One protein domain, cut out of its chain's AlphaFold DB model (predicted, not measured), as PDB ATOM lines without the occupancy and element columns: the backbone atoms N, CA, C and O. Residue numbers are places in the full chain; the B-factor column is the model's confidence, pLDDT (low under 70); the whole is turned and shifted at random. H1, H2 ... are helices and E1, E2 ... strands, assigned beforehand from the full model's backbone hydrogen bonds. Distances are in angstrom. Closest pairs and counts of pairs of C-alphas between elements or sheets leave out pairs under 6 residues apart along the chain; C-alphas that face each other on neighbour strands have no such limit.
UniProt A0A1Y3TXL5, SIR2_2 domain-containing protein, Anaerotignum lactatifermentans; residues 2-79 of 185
ATOM      1  N   ASP A   2     461.375 376.933 445.064       60.72
ATOM      2  CA  ASP A   2     461.401 378.155 445.872       60.72
ATOM      3  C   ASP A   2     460.135 378.961 445.570       60.72
ATOM      4  O   ASP A   2     460.110 379.778 444.648       60.72
ATOM      5  N   ASP A   3     459.059 378.602 446.270       67.50
ATOM      6  CA  ASP A   3     457.742 379.240 446.215       67.50
ATOM      7  C   ASP A   3     457.301 379.815 447.570       67.50
ATOM      8  O   ASP A   3     456.125 380.124 447.808       67.50
ATOM      9  N   GLY A   4     458.268 379.950 448.483       70.38
ATOM     10  CA  GLY A   4     458.028 380.340 449.865       70.38
ATOM     11  C   GLY A   4     457.464 381.752 449.990       70.38
ATOM     12  O   GLY A   4     456.639 381.990 450.871       70.38
ATOM     13  N   ILE A   5     457.855 382.669 449.099       76.62
ATOM     14  CA  ILE A   5     457.421 384.070 449.138       76.62
ATOM     15  C   ILE A   5     456.025 384.220 448.529       76.62
ATOM     16  O   ILE A   5     455.137 384.757 449.189       76.62
ATOM     17  N   GLU A   6     455.788 383.731 447.311       78.00
ATOM     18  CA  GLU A   6     454.496 383.900 446.630       78.00
ATOM     19  C   GLU A   6     453.343 383.174 447.331       78.00
ATOM     20  O   GLU A   6     452.205 383.638 447.290       78.00
ATOM     21  N   SER A   7     453.630 382.061 448.013       79.06
ATOM     22  CA  SER A   7     452.605 381.254 448.683       79.06
ATOM     23  C   SER A   7     452.249 381.767 450.080       79.06
ATOM     24  O   SER A   7     451.215 381.384 450.624       79.06
ATOM     25  N   ASN A   8     453.090 382.623 450.674       79.56
ATOM     26  CA  ASN A   8     452.941 383.088 452.059       79.56
ATOM     27  C   ASN A   8     452.922 384.618 452.192       79.56
ATOM     28  O   ASN A   8     453.060 385.141 453.297       79.56
ATOM     29  N   SER A   9     452.754 385.356 451.093       79.62
ATOM     30  CA  SER A   9     452.738 386.821 451.117       79.62
ATOM     31  C   SER A   9     451.718 387.417 450.145       79.62
ATOM     32  O   SER A   9     451.098 386.722 449.346       79.62
ATOM     33  N   CYS A  10     451.533 388.737 450.215       79.19
ATOM     34  CA  CYS A  10     450.749 389.486 449.232       79.19
ATOM     35  C   CYS A  10     451.490 389.696 447.898       79.19
ATOM     36  O   CYS A  10     450.888 390.206 446.955       79.19
ATOM     37  N   TYR A  11     452.765 389.303 447.803       81.50
ATOM     38  CA  TYR A  11     453.560 389.382 446.582       81.50
ATOM     39  C   TYR A  11     453.246 388.179 445.687       81.50
ATOM     40  O   TYR A  11     454.002 387.217 445.598       81.50
ATOM     41  N   ASN A  12     452.084 388.209 445.047       80.62
ATOM     42  CA  ASN A  12     451.582 387.120 444.209       80.62
ATOM     43  C   ASN A  12     451.858 387.329 442.708       80.62
ATOM     44  O   ASN A  12     451.617 386.425 441.905       80.62
ATOM     45  N   HIS A  13     452.374 388.496 442.313       83.38
ATOM     46  CA  HIS A  13     452.722 388.793 440.926       83.38
ATOM     47  C   HIS A  13     454.180 388.429 440.639       83.38
ATOM     48  O   HIS A  13     455.103 389.134 441.043       83.38
ATOM     49  N   ILE A  14     454.390 387.323 439.924       84.00
ATOM     50  CA  ILE A  14     455.730 386.855 439.558       84.00
ATOM     51  C   ILE A  14     456.181 387.528 438.260       84.00
ATOM     52  O   ILE A  14     455.496 387.468 437.236       84.00
ATOM     53  N   VAL A  15     457.359 388.146 438.302       83.25
ATOM     54  CA  VAL A  15     458.023 388.748 437.147       83.25
ATOM     55  C   VAL A  15     459.249 387.916 436.791       83.25
ATOM     56  O   VAL A  15     460.195 387.804 437.574       83.25
ATOM     57  N   TYR A  16     459.226 387.347 435.588       82.31
ATOM     58  CA  TYR A  16     460.295 386.500 435.069       82.31
ATOM     59  C   TYR A  16     461.339 387.307 434.299       82.31
ATOM     60  O   TYR A  16     461.019 388.265 433.587       82.31
ATOM     61  N   SER A  17     462.590 386.869 434.386       77.50
ATOM     62  CA  SER A  17     463.653 387.341 433.505       77.50
ATOM     63  C   SER A  17     463.431 386.883 432.053       77.50
ATOM     64  O   SER A  17     462.724 385.920 431.760       77.50
ATOM     65  N   ASN A  18     464.038 387.604 431.111       75.12
ATOM     66  CA  ASN A  18     464.031 387.356 429.664       75.12
ATOM     67  C   ASN A  18     462.656 387.421 428.986       75.12
ATOM     68  O   ASN A  18     462.504 386.953 427.853       75.12
ATOM     69  N   ARG A  19     461.665 388.040 429.636       76.81
ATOM     70  CA  ARG A  19     460.341 388.296 429.063       76.81
ATOM     71  C   ARG A  19     460.079 389.803 428.961       76.81
ATOM     72  O   ARG A  19     460.539 390.560 429.813       76.81
ATOM     73  N   PRO A  20     459.359 390.273 427.925       75.62
ATOM     74  CA  PRO A  20     458.916 391.660 427.863       75.62
ATOM     75  C   PRO A  20     458.016 391.973 429.059       75.62
ATOM     76  O   PRO A  20     457.073 391.231 429.333       75.62
ATOM     77  N   ILE A  21     458.306 393.073 429.748       78.69
ATOM     78  CA  ILE A  21     457.568 393.502 430.936       78.69
ATOM     79  C   ILE A  21     456.718 394.719 430.587       78.69
ATOM     80  O   ILE A  21     457.161 395.621 429.870       78.69
ATOM     81  N   GLU A  22     455.486 394.713 431.084       79.38
ATOM     82  CA  GLU A  22     454.532 395.808 430.957       79.38
ATOM     83  C   GLU A  22     455.001 397.025 431.784       79.38
ATOM     84  O   GLU A  22     455.577 396.883 432.867       79.38
ATOM     85  N   LYS A  23     454.820 398.233 431.239       69.19
ATOM     86  CA  LYS A  23     455.293 399.482 431.846       69.19
ATOM     87  C   LYS A  23     454.271 399.977 432.873       69.19
ATOM     88  O   LYS A  23     453.534 400.915 432.601       69.19
ATOM     89  N   GLY A  24     454.288 399.370 434.051       75.31
ATOM     90  CA  GLY A  24     453.374 399.712 435.146       75.31
ATOM     91  C   GLY A  24     453.298 398.632 436.215       75.31
ATOM     92  O   GLY A  24     452.998 398.924 437.368       75.31
ATOM     93  N   ILE A  25     453.692 397.397 435.876       82.06
ATOM     94  CA  ILE A  25     453.599 396.249 436.787       82.06
ATOM     95  C   ILE A  25     454.205 396.495 438.182       82.06
ATOM     96  O   ILE A  25     453.648 396.047 439.176       82.06
ATOM     97  N   PHE A  26     455.318 397.232 438.271       80.50
ATOM     98  CA  PHE A  26     456.004 397.490 439.541       80.50
ATOM     99  C   PHE A  26     455.371 398.603 440.383       80.50
ATOM    100  O   PHE A  26     455.719 398.722 441.556       80.50
ATOM    101  N   ASP A  27     454.512 399.424 439.781       80.00
ATOM    102  CA  ASP A  27     453.800 400.511 440.454       80.00
ATOM    103  C   ASP A  27     452.405 400.041 440.895       80.00
ATOM    104  O   ASP A  27     451.932 400.409 441.969       80.00
ATOM    105  N   ASP A  28     451.783 399.175 440.092       78.88
ATOM    106  CA  ASP A  28     450.428 398.673 440.319       78.88
ATOM    107  C   ASP A  28     450.381 397.447 441.247       78.88
ATOM    108  O   ASP A  28     449.356 397.196 441.887       78.88
ATOM    109  N   PHE A  29     451.470 396.671 441.334       78.25
ATOM    110  CA  PHE A  29     451.475 395.383 442.030       78.25
ATOM    111  C   PHE A  29     452.697 395.159 442.925       78.25
ATOM    112  O   PHE A  29     453.837 395.492 442.596       78.25
ATOM    113  N   SER A  30     452.465 394.465 444.042       81.31
ATOM    114  CA  SER A  30     453.520 393.855 444.852       81.31
ATOM    115  C   SER A  30     454.086 392.637 444.115       81.31
ATOM    116  O   SER A  30     453.426 391.605 443.996       81.31
ATOM    117  N   CYS A  31     455.304 392.772 443.589       85.06
ATOM    118  CA  CYS A  31     455.905 391.788 442.687       85.06
ATOM    119  C   CYS A  31     457.016 390.953 443.343       85.06
ATOM    120  O   CYS A  31     457.810 391.481 444.119       85.06
ATOM    121  N   VAL A  32     457.134 389.683 442.944       85.50
ATOM    122  CA  VAL A  32     458.320 388.837 443.166       85.50
ATOM    123  C   VAL A  32     459.111 388.768 441.867       85.50
ATOM    124  O   VAL A  32     458.608 388.287 440.852       85.50
ATOM    125  N   ILE A  33     460.354 389.244 441.886       84.31
ATOM    126  CA  ILE A  33     461.234 389.209 440.714       84.31
ATOM    127  C   ILE A  33     462.112 387.961 440.794       84.31
ATOM    128  O   ILE A  33     462.954 387.848 441.681       84.31
ATOM    129  N   LYS A  34     461.947 387.040 439.841       84.38
ATOM    130  CA  LYS A  34     462.756 385.818 439.745       84.38
ATOM    131  C   LYS A  34     463.806 385.976 438.645       84.38
ATOM    132  O   LYS A  34     463.524 385.784 437.461       84.38
ATOM    133  N   LEU A  35     465.025 386.358 439.037       77.56
ATOM    134  CA  LEU A  35     466.117 386.658 438.101       77.56
ATOM    135  C   LEU A  35     466.701 385.409 437.439       77.56
ATOM    136  O   LEU A  35     466.873 385.400 436.223       77.56
ATOM    137  N   HIS A  36     466.940 384.346 438.209       75.62
ATOM    138  CA  HIS A  36     467.551 383.098 437.725       75.62
ATOM    139  C   HIS A  36     466.543 382.085 437.153       75.62
ATOM    140  O   HIS A  36     466.887 380.937 436.869       75.62
ATOM    141  N   GLY A  37     465.303 382.529 436.946       74.19
ATOM    142  CA  GLY A  37     464.216 381.733 436.390       74.19
ATOM    143  C   GLY A  37     463.310 381.099 437.436       74.19
ATOM    144  O   GLY A  37     463.562 381.162 438.639       74.19
ATOM    145  N   ASP A  38     462.221 380.502 436.956       80.19
ATOM    146  CA  ASP A  38     461.238 379.809 437.782       80.19
ATOM    147  C   ASP A  38     461.033 378.381 437.275       80.19
ATOM    148  O   ASP A  38     460.739 378.148 436.102       80.19
ATOM    149  N   VAL A  39     461.150 377.416 438.186       79.12
ATOM    150  CA  VAL A  39     460.920 375.998 437.891       79.12
ATOM    151  C   VAL A  39     459.489 375.764 437.398       79.12
ATOM    152  O   VAL A  39     459.276 374.938 436.513       79.12
ATOM    153  N   SER A  40     458.509 376.501 437.922       78.19
ATOM    154  CA  SER A  40     457.113 376.403 437.491       78.19
ATOM    155  C   SER A  40     456.953 376.814 436.032       78.19
ATOM    156  O   SER A  40     456.234 376.151 435.285       78.19
ATOM    157  N   GLU A  41     457.667 377.852 435.587       78.50
ATOM    158  CA  GLU A  41     457.682 378.257 434.180       78.50
ATOM    159  C   GLU A  41     458.297 377.154 433.310       78.50
ATOM    160  O   GLU A  41     457.700 376.760 432.309       78.50
ATOM    161  N   MET A  42     459.443 376.611 433.732       78.38
ATOM    162  CA  MET A  42     460.169 375.563 433.004       78.38
ATOM    163  C   MET A  42     459.374 374.264 432.847       78.38
ATOM    164  O   MET A  42     459.536 373.557 431.857       78.38
ATOM    165  N   LEU A  43     458.526 373.929 433.821       78.25
ATOM    166  CA  LEU A  43     457.668 372.746 433.755       78.25
ATOM    167  C   LEU A  43     456.378 372.986 432.963       78.25
ATOM    168  O   LEU A  43     455.789 372.030 432.463       78.25
ATOM    169  N   THR A  44     455.926 374.238 432.872       78.62
ATOM    170  CA  THR A  44     454.637 374.586 432.257       78.62
ATOM    171  C   THR A  44     454.768 374.896 430.767       78.62
ATOM    172  O   THR A  44     453.864 374.573 429.997       78.62
ATOM    173  N   TYR A  45     455.869 375.525 430.350       75.12
ATOM    174  CA  TYR A  45     456.043 376.033 428.991       75.12
ATOM    175  C   TYR A  45     457.218 375.358 428.281       75.12
ATOM    176  O   TYR A  45     458.350 375.402 428.754       75.12
ATOM    177  N   GLU A  46     456.966 374.802 427.093       69.31
ATOM    178  CA  GLU A  46     458.015 374.228 426.233       69.31
ATOM    179  C   GLU A  46     459.022 375.283 425.739       69.31
ATOM    180  O   GLU A  46     460.145 374.946 425.366       69.31
ATOM    181  N   ASP A  47     458.634 376.561 425.738       75.62
ATOM    182  CA  ASP A  47     459.457 377.687 425.304       75.62
ATOM    183  C   ASP A  47     460.008 378.525 426.464       75.62
ATOM    184  O   ASP A  47     460.336 379.690 426.246       75.62
ATOM    185  N   ALA A  48     460.115 377.971 427.679       71.31
ATOM    186  CA  ALA A  48     460.641 378.682 428.845       71.31
ATOM    187  C   ALA A  48     461.981 379.389 428.539       71.31
ATOM    188  O   ALA A  48     462.946 378.769 428.088       71.31
ATOM    189  N   LYS A  49     462.040 380.712 428.766       71.38
ATOM    190  CA  LYS A  49     463.217 381.563 428.447       71.38
ATOM    191  C   LYS A  49     463.874 382.181 429.673       71.38
ATOM    192  O   LYS A  49     464.928 382.806 429.552       71.38
ATOM    193  N   SER A  50     463.257 382.028 430.837       67.75
ATOM    194  CA  SER A  50     463.722 382.595 432.101       67.75
ATOM    195  C   SER A  50     464.934 381.867 432.688       67.75
ATOM    196  O   SER A  50     465.505 382.322 433.670       67.75
ATOM    197  N   GLU A  51     465.306 380.711 432.137       73.00
ATOM    198  CA  GLU A  51     466.346 379.845 432.687       73.00
ATOM    199  C   GLU A  51     467.741 380.484 432.605       73.00
ATOM    200  O   GLU A  51     468.241 380.814 431.521       73.00
ATOM    201  N   ILE A  52     468.406 380.596 433.757       70.50
ATOM    202  CA  ILE A  52     469.797 381.033 433.844       70.50
ATOM    203  C   ILE A  52     470.577 380.077 434.749       70.50
ATOM    204  O   ILE A  52     470.607 380.239 435.964       70.50
ATOM    205  N   PHE A  53     471.261 379.094 434.156       68.38
ATOM    206  CA  PHE A  53     472.151 378.187 434.901       68.38
ATOM    207  C   PHE A  53     473.636 378.460 434.670       68.38
ATOM    208  O   PHE A  53     474.486 377.993 435.427       68.38
ATOM    209  N   THR A  54     473.982 379.189 433.608       67.31
ATOM    210  CA  THR A  54     475.375 379.452 433.232       67.31
ATOM    211  C   THR A  54     475.691 380.941 433.238       67.31
ATOM    212  O   THR A  54     474.867 381.768 432.851       67.31
ATOM    213  N   GLN A  55     476.945 381.294 433.540       65.56
ATOM    214  CA  GLN A  55     477.425 382.680 433.443       65.56
ATOM    215  C   GLN A  55     477.229 383.288 432.040       65.56
ATOM    216  O   GLN A  55     477.034 384.492 431.900       65.56
ATOM    217  N   LYS A  56     477.245 382.472 430.976       69.62
ATOM    218  CA  LYS A  56     476.971 382.950 429.610       69.62
ATOM    219  C   LYS A  56     475.504 383.344 429.424       69.62
ATOM    220  O   LYS A  56     475.243 384.410 428.868       69.62
ATOM    221  N   GLN A  57     474.569 382.511 429.893       68.19
ATOM    222  CA  GLN A  57     473.139 382.846 429.914       68.19
ATOM    223  C   GLN A  57     472.896 384.075 430.784       68.19
ATOM    224  O   GLN A  57     472.144 384.956 430.390       68.19
ATOM    225  N   TYR A  58     473.609 384.178 431.901       67.50
ATOM    226  CA  TYR A  58     473.536 385.309 432.808       67.50
ATOM    227  C   TYR A  58     473.952 386.623 432.129       67.50
ATOM    228  O   TYR A  58     473.169 387.565 432.076       67.50
ATOM    229  N   ILE A  59     475.114 386.668 431.466       67.81
ATOM    230  CA  ILE A  59     475.560 387.852 430.699       67.81
ATOM    231  C   ILE A  59     474.586 388.195 429.561       67.81
ATOM    232  O   ILE A  59     474.353 389.369 429.271       67.81
ATOM    233  N   SER A  60     474.023 387.184 428.893       71.12
ATOM    234  CA  SER A  60     473.021 387.397 427.846       71.12
ATOM    235  C   SER A  60     471.723 387.974 428.417       71.12
ATOM    236  O   SER A  60     471.170 388.906 427.838       71.12
ATOM    237  N   SER A  61     471.290 387.457 429.567       70.94
ATOM    238  CA  SER A  61     470.113 387.897 430.313       70.94
ATOM    239  C   SER A  61     470.232 389.354 430.746       70.94
ATOM    240  O   SER A  61     469.279 390.117 430.605       70.94
ATOM    241  N   LEU A  62     471.425 389.794 431.164       67.75
ATOM    242  CA  LEU A  62     471.644 391.195 431.524       67.75
ATOM    243  C   LEU A  62     471.327 392.155 430.362       67.75
ATOM    244  O   LEU A  62     470.825 393.255 430.576       67.75
ATOM    245  N   LYS A  63     471.587 391.740 429.114       70.06
ATOM    246  CA  LYS A  63     471.303 392.563 427.926       70.06
ATOM    247  C   LYS A  63     469.823 392.578 427.558       70.06
ATOM    248  O   LYS A  63     469.322 393.618 427.138       70.06
ATOM    249  N   SER A  64     469.129 391.448 427.685       71.25
ATOM    250  CA  SER A  64     467.690 391.350 427.403       71.25
ATOM    251  C   SER A  64     466.826 391.981 428.494       71.25
ATOM    252  O   SER A  64     465.722 392.428 428.195       71.25
ATOM    253  N   ASN A  65     467.330 392.072 429.727       71.88
ATOM    254  CA  ASN A  65     466.579 392.511 430.905       71.88
ATOM    255  C   ASN A  65     466.949 393.910 431.397       71.88
ATOM    256  O   ASN A  65     466.804 394.203 432.580       71.88
ATOM    257  N   ALA A  66     467.392 394.794 430.502       73.81
ATOM    258  CA  ALA A  66     467.802 396.151 430.864       73.81
ATOM    259  C   ALA A  66     466.748 396.912 431.701       73.81
ATOM    260  O   ALA A  66     467.112 397.692 432.575       73.81
ATOM    261  N   SER A  67     465.451 396.659 431.486       76.94
ATOM    262  CA  SER A  67     464.366 397.234 432.295       76.94
ATOM    263  C   SER A  67     464.344 396.717 433.739       76.94
ATOM    264  O   SER A  67     464.229 397.522 434.659       76.94
ATOM    265  N   LEU A  68     464.488 395.403 433.950       78.62
ATOM    266  CA  LEU A  68     464.580 394.801 435.288       78.62
ATOM    267  C   LEU A  68     465.825 395.269 436.023       78.62
ATOM    268  O   LEU A  68     465.746 395.642 437.188       78.62
ATOM    269  N   LEU A  69     466.963 395.291 435.329       77.06
ATOM    270  CA  LEU A  69     468.211 395.779 435.903       77.06
ATOM    271  C   LEU A  69     468.116 397.258 436.275       77.06
ATOM    272  O   LEU A  69     468.603 397.642 437.329       77.06
ATOM    273  N   GLY A  70     467.455 398.075 435.452       76.75
ATOM    274  CA  GLY A  70     467.200 399.479 435.770       76.75
ATOM    275  C   GLY A  70     466.342 399.651 437.026       76.75
ATOM    276  O   GLY A  70     466.633 400.518 437.847       76.75
ATOM    277  N   LYS A  71     465.326 398.797 437.220       79.81
ATOM    278  CA  LYS A  71     464.518 398.776 438.449       79.81
ATOM    279  C   LYS A  71     465.348 398.347 439.660       79.81
ATOM    280  O   LYS A  71     465.335 399.047 440.663       79.81
ATOM    281  N   LEU A  72     466.115 397.262 439.553       78.94
ATOM    282  CA  LEU A  72     466.995 396.800 440.633       78.94
ATOM    283  C   LEU A  72     468.053 397.839 441.001       78.94
ATOM    284  O   LEU A  72     468.314 398.047 442.179       78.94
ATOM    285  N   GLN A  73     468.632 398.520 440.010       78.12
ATOM    286  CA  GLN A  73     469.570 399.616 440.234       78.12
ATOM    287  C   GLN A  73     468.892 400.764 440.982       78.12
ATOM    288  O   GLN A  73     469.435 401.259 441.965       78.12
ATOM    289  N   HIS A  74     467.702 401.171 440.540       81.25
ATOM    290  CA  HIS A  74     466.919 402.196 441.217       81.25
ATOM    291  C   HIS A  74     466.636 401.802 442.677       81.25
ATOM    292  O   HIS A  74     466.931 402.566 443.594       81.25
ATOM    293  N   ASP A  75     466.143 400.591 442.919       80.75
ATOM    294  CA  ASP A  75     465.827 400.125 444.269       80.75
ATOM    295  C   ASP A  75     467.097 400.011 445.131       80.75
ATOM    296  O   ASP A  75     467.103 400.446 446.277       80.75
ATOM    297  N   ALA A  76     468.222 399.560 444.569       77.94
ATOM    298  CA  ALA A  76     469.502 399.494 445.273       77.94
ATOM    299  C   ALA A  76     470.110 400.860 445.631       77.94
ATOM    300  O   ALA A  76     470.993 400.918 446.493       77.94
ATOM    301  N   ILE A  77     469.684 401.931 444.958       77.88
ATOM    302  CA  ILE A  77     470.109 403.316 445.203       77.88
ATOM    303  C   ILE A  77     469.193 404.000 446.224       77.88
ATOM    304  O   ILE A  77     469.684 404.765 447.055       77.88
ATOM    305  N   TYR A  78     467.880 403.758 446.150       81.00
ATOM    306  CA  TYR A  78     466.869 404.522 446.891       81.00
ATOM    307  C   TYR A  78     466.196 403.757 448.038       81.00
ATOM    308  O   TYR A  78     465.509 404.382 448.847       81.00
ATOM    309  N   GLN A  79     466.361 402.437 448.127       82.69
ATOM    310  CA  GLN A  79     465.725 401.597 449.143       82.69
ATOM    311  C   GLN A  79     466.750 400.836 449.980       82.69
ATOM    312  O   GLN A  79     467.811 400.429 449.506       82.69
TER     313      GLN A  79
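What this domain is: This is residues 2 to 79 of the 185 residues of the protein "SIR2_2 domain-containing protein" of Anaerotignum lactatifermentans (UniProt A0A1Y3TXL5). A small two-stranded parallel sheet, E1 and E2, lies in the middle, with the short helices H1 and H2 out toward opposite ends. H3 and H4 make a corner to one side of the sheet, and residues 2 to 12 lie on the side away from them. The printed part has 78 residues, with the order E1, H1, E2, H2, H3, H4; the class is mostly helix. It is compact, with a radius of gyration of the C-alphas of 12.8 A and spans of 31 by 28 by 20 A.

How they stand to each other: E1, residues 13 to 16, and E2, residues 31 to 34, are parallel neighbours at 28 degrees. N 15 and O 32, 2.8 A apart, and N 34 and O 15, 3.0 A apart, are within hydrogen-bond range. With H1, residues 25 to 28, they form a strand-helix-strand unit, two parallel neighbour strands with a helix between them in the chain, and its crossover is right-handed. The closest C-alphas of H1 and E2, those of Ile 25 and Cys 31, are 7.7 A apart. H4, residues 66 to 78, is only just apart from E2, the closest C-alphas being 8.5 A from each other. H3, residues 55 to 64, is close to H4 but not clearly touching it, about perpendicular at 90 degrees; their closest C-alphas, those of Leu 62 and Leu 69, are 7.2 A apart. H2, residues 39 to 44, is apart from H1, H3 and H4. Every O i to N i+4 pair is within hydrogen-bond range in H2 and H4, and 5 of 6 in H3; H1 is too short for such a pair.

Where its parts are: E1 begins at C-alpha 13 (452.722, 388.793, 440.926) and measures 9.8 A; E2 measures 9.6 A. H3 measures 14.4 A. H4, 18.1 A long, ends at C-alpha 78 (466.869, 404.522, 446.891).

The domain as a whole: The C-alphas farthest apart, those of Glu 46 and Tyr 78, are 37.7 A from each other. The printed part has no cut and no long link. Residues 73 to 79, of which 73 to 78 belong to H4, stand free. Mean pLDDT of the printed part is 76.2; 13 residues are under 70, among them 53 to 59.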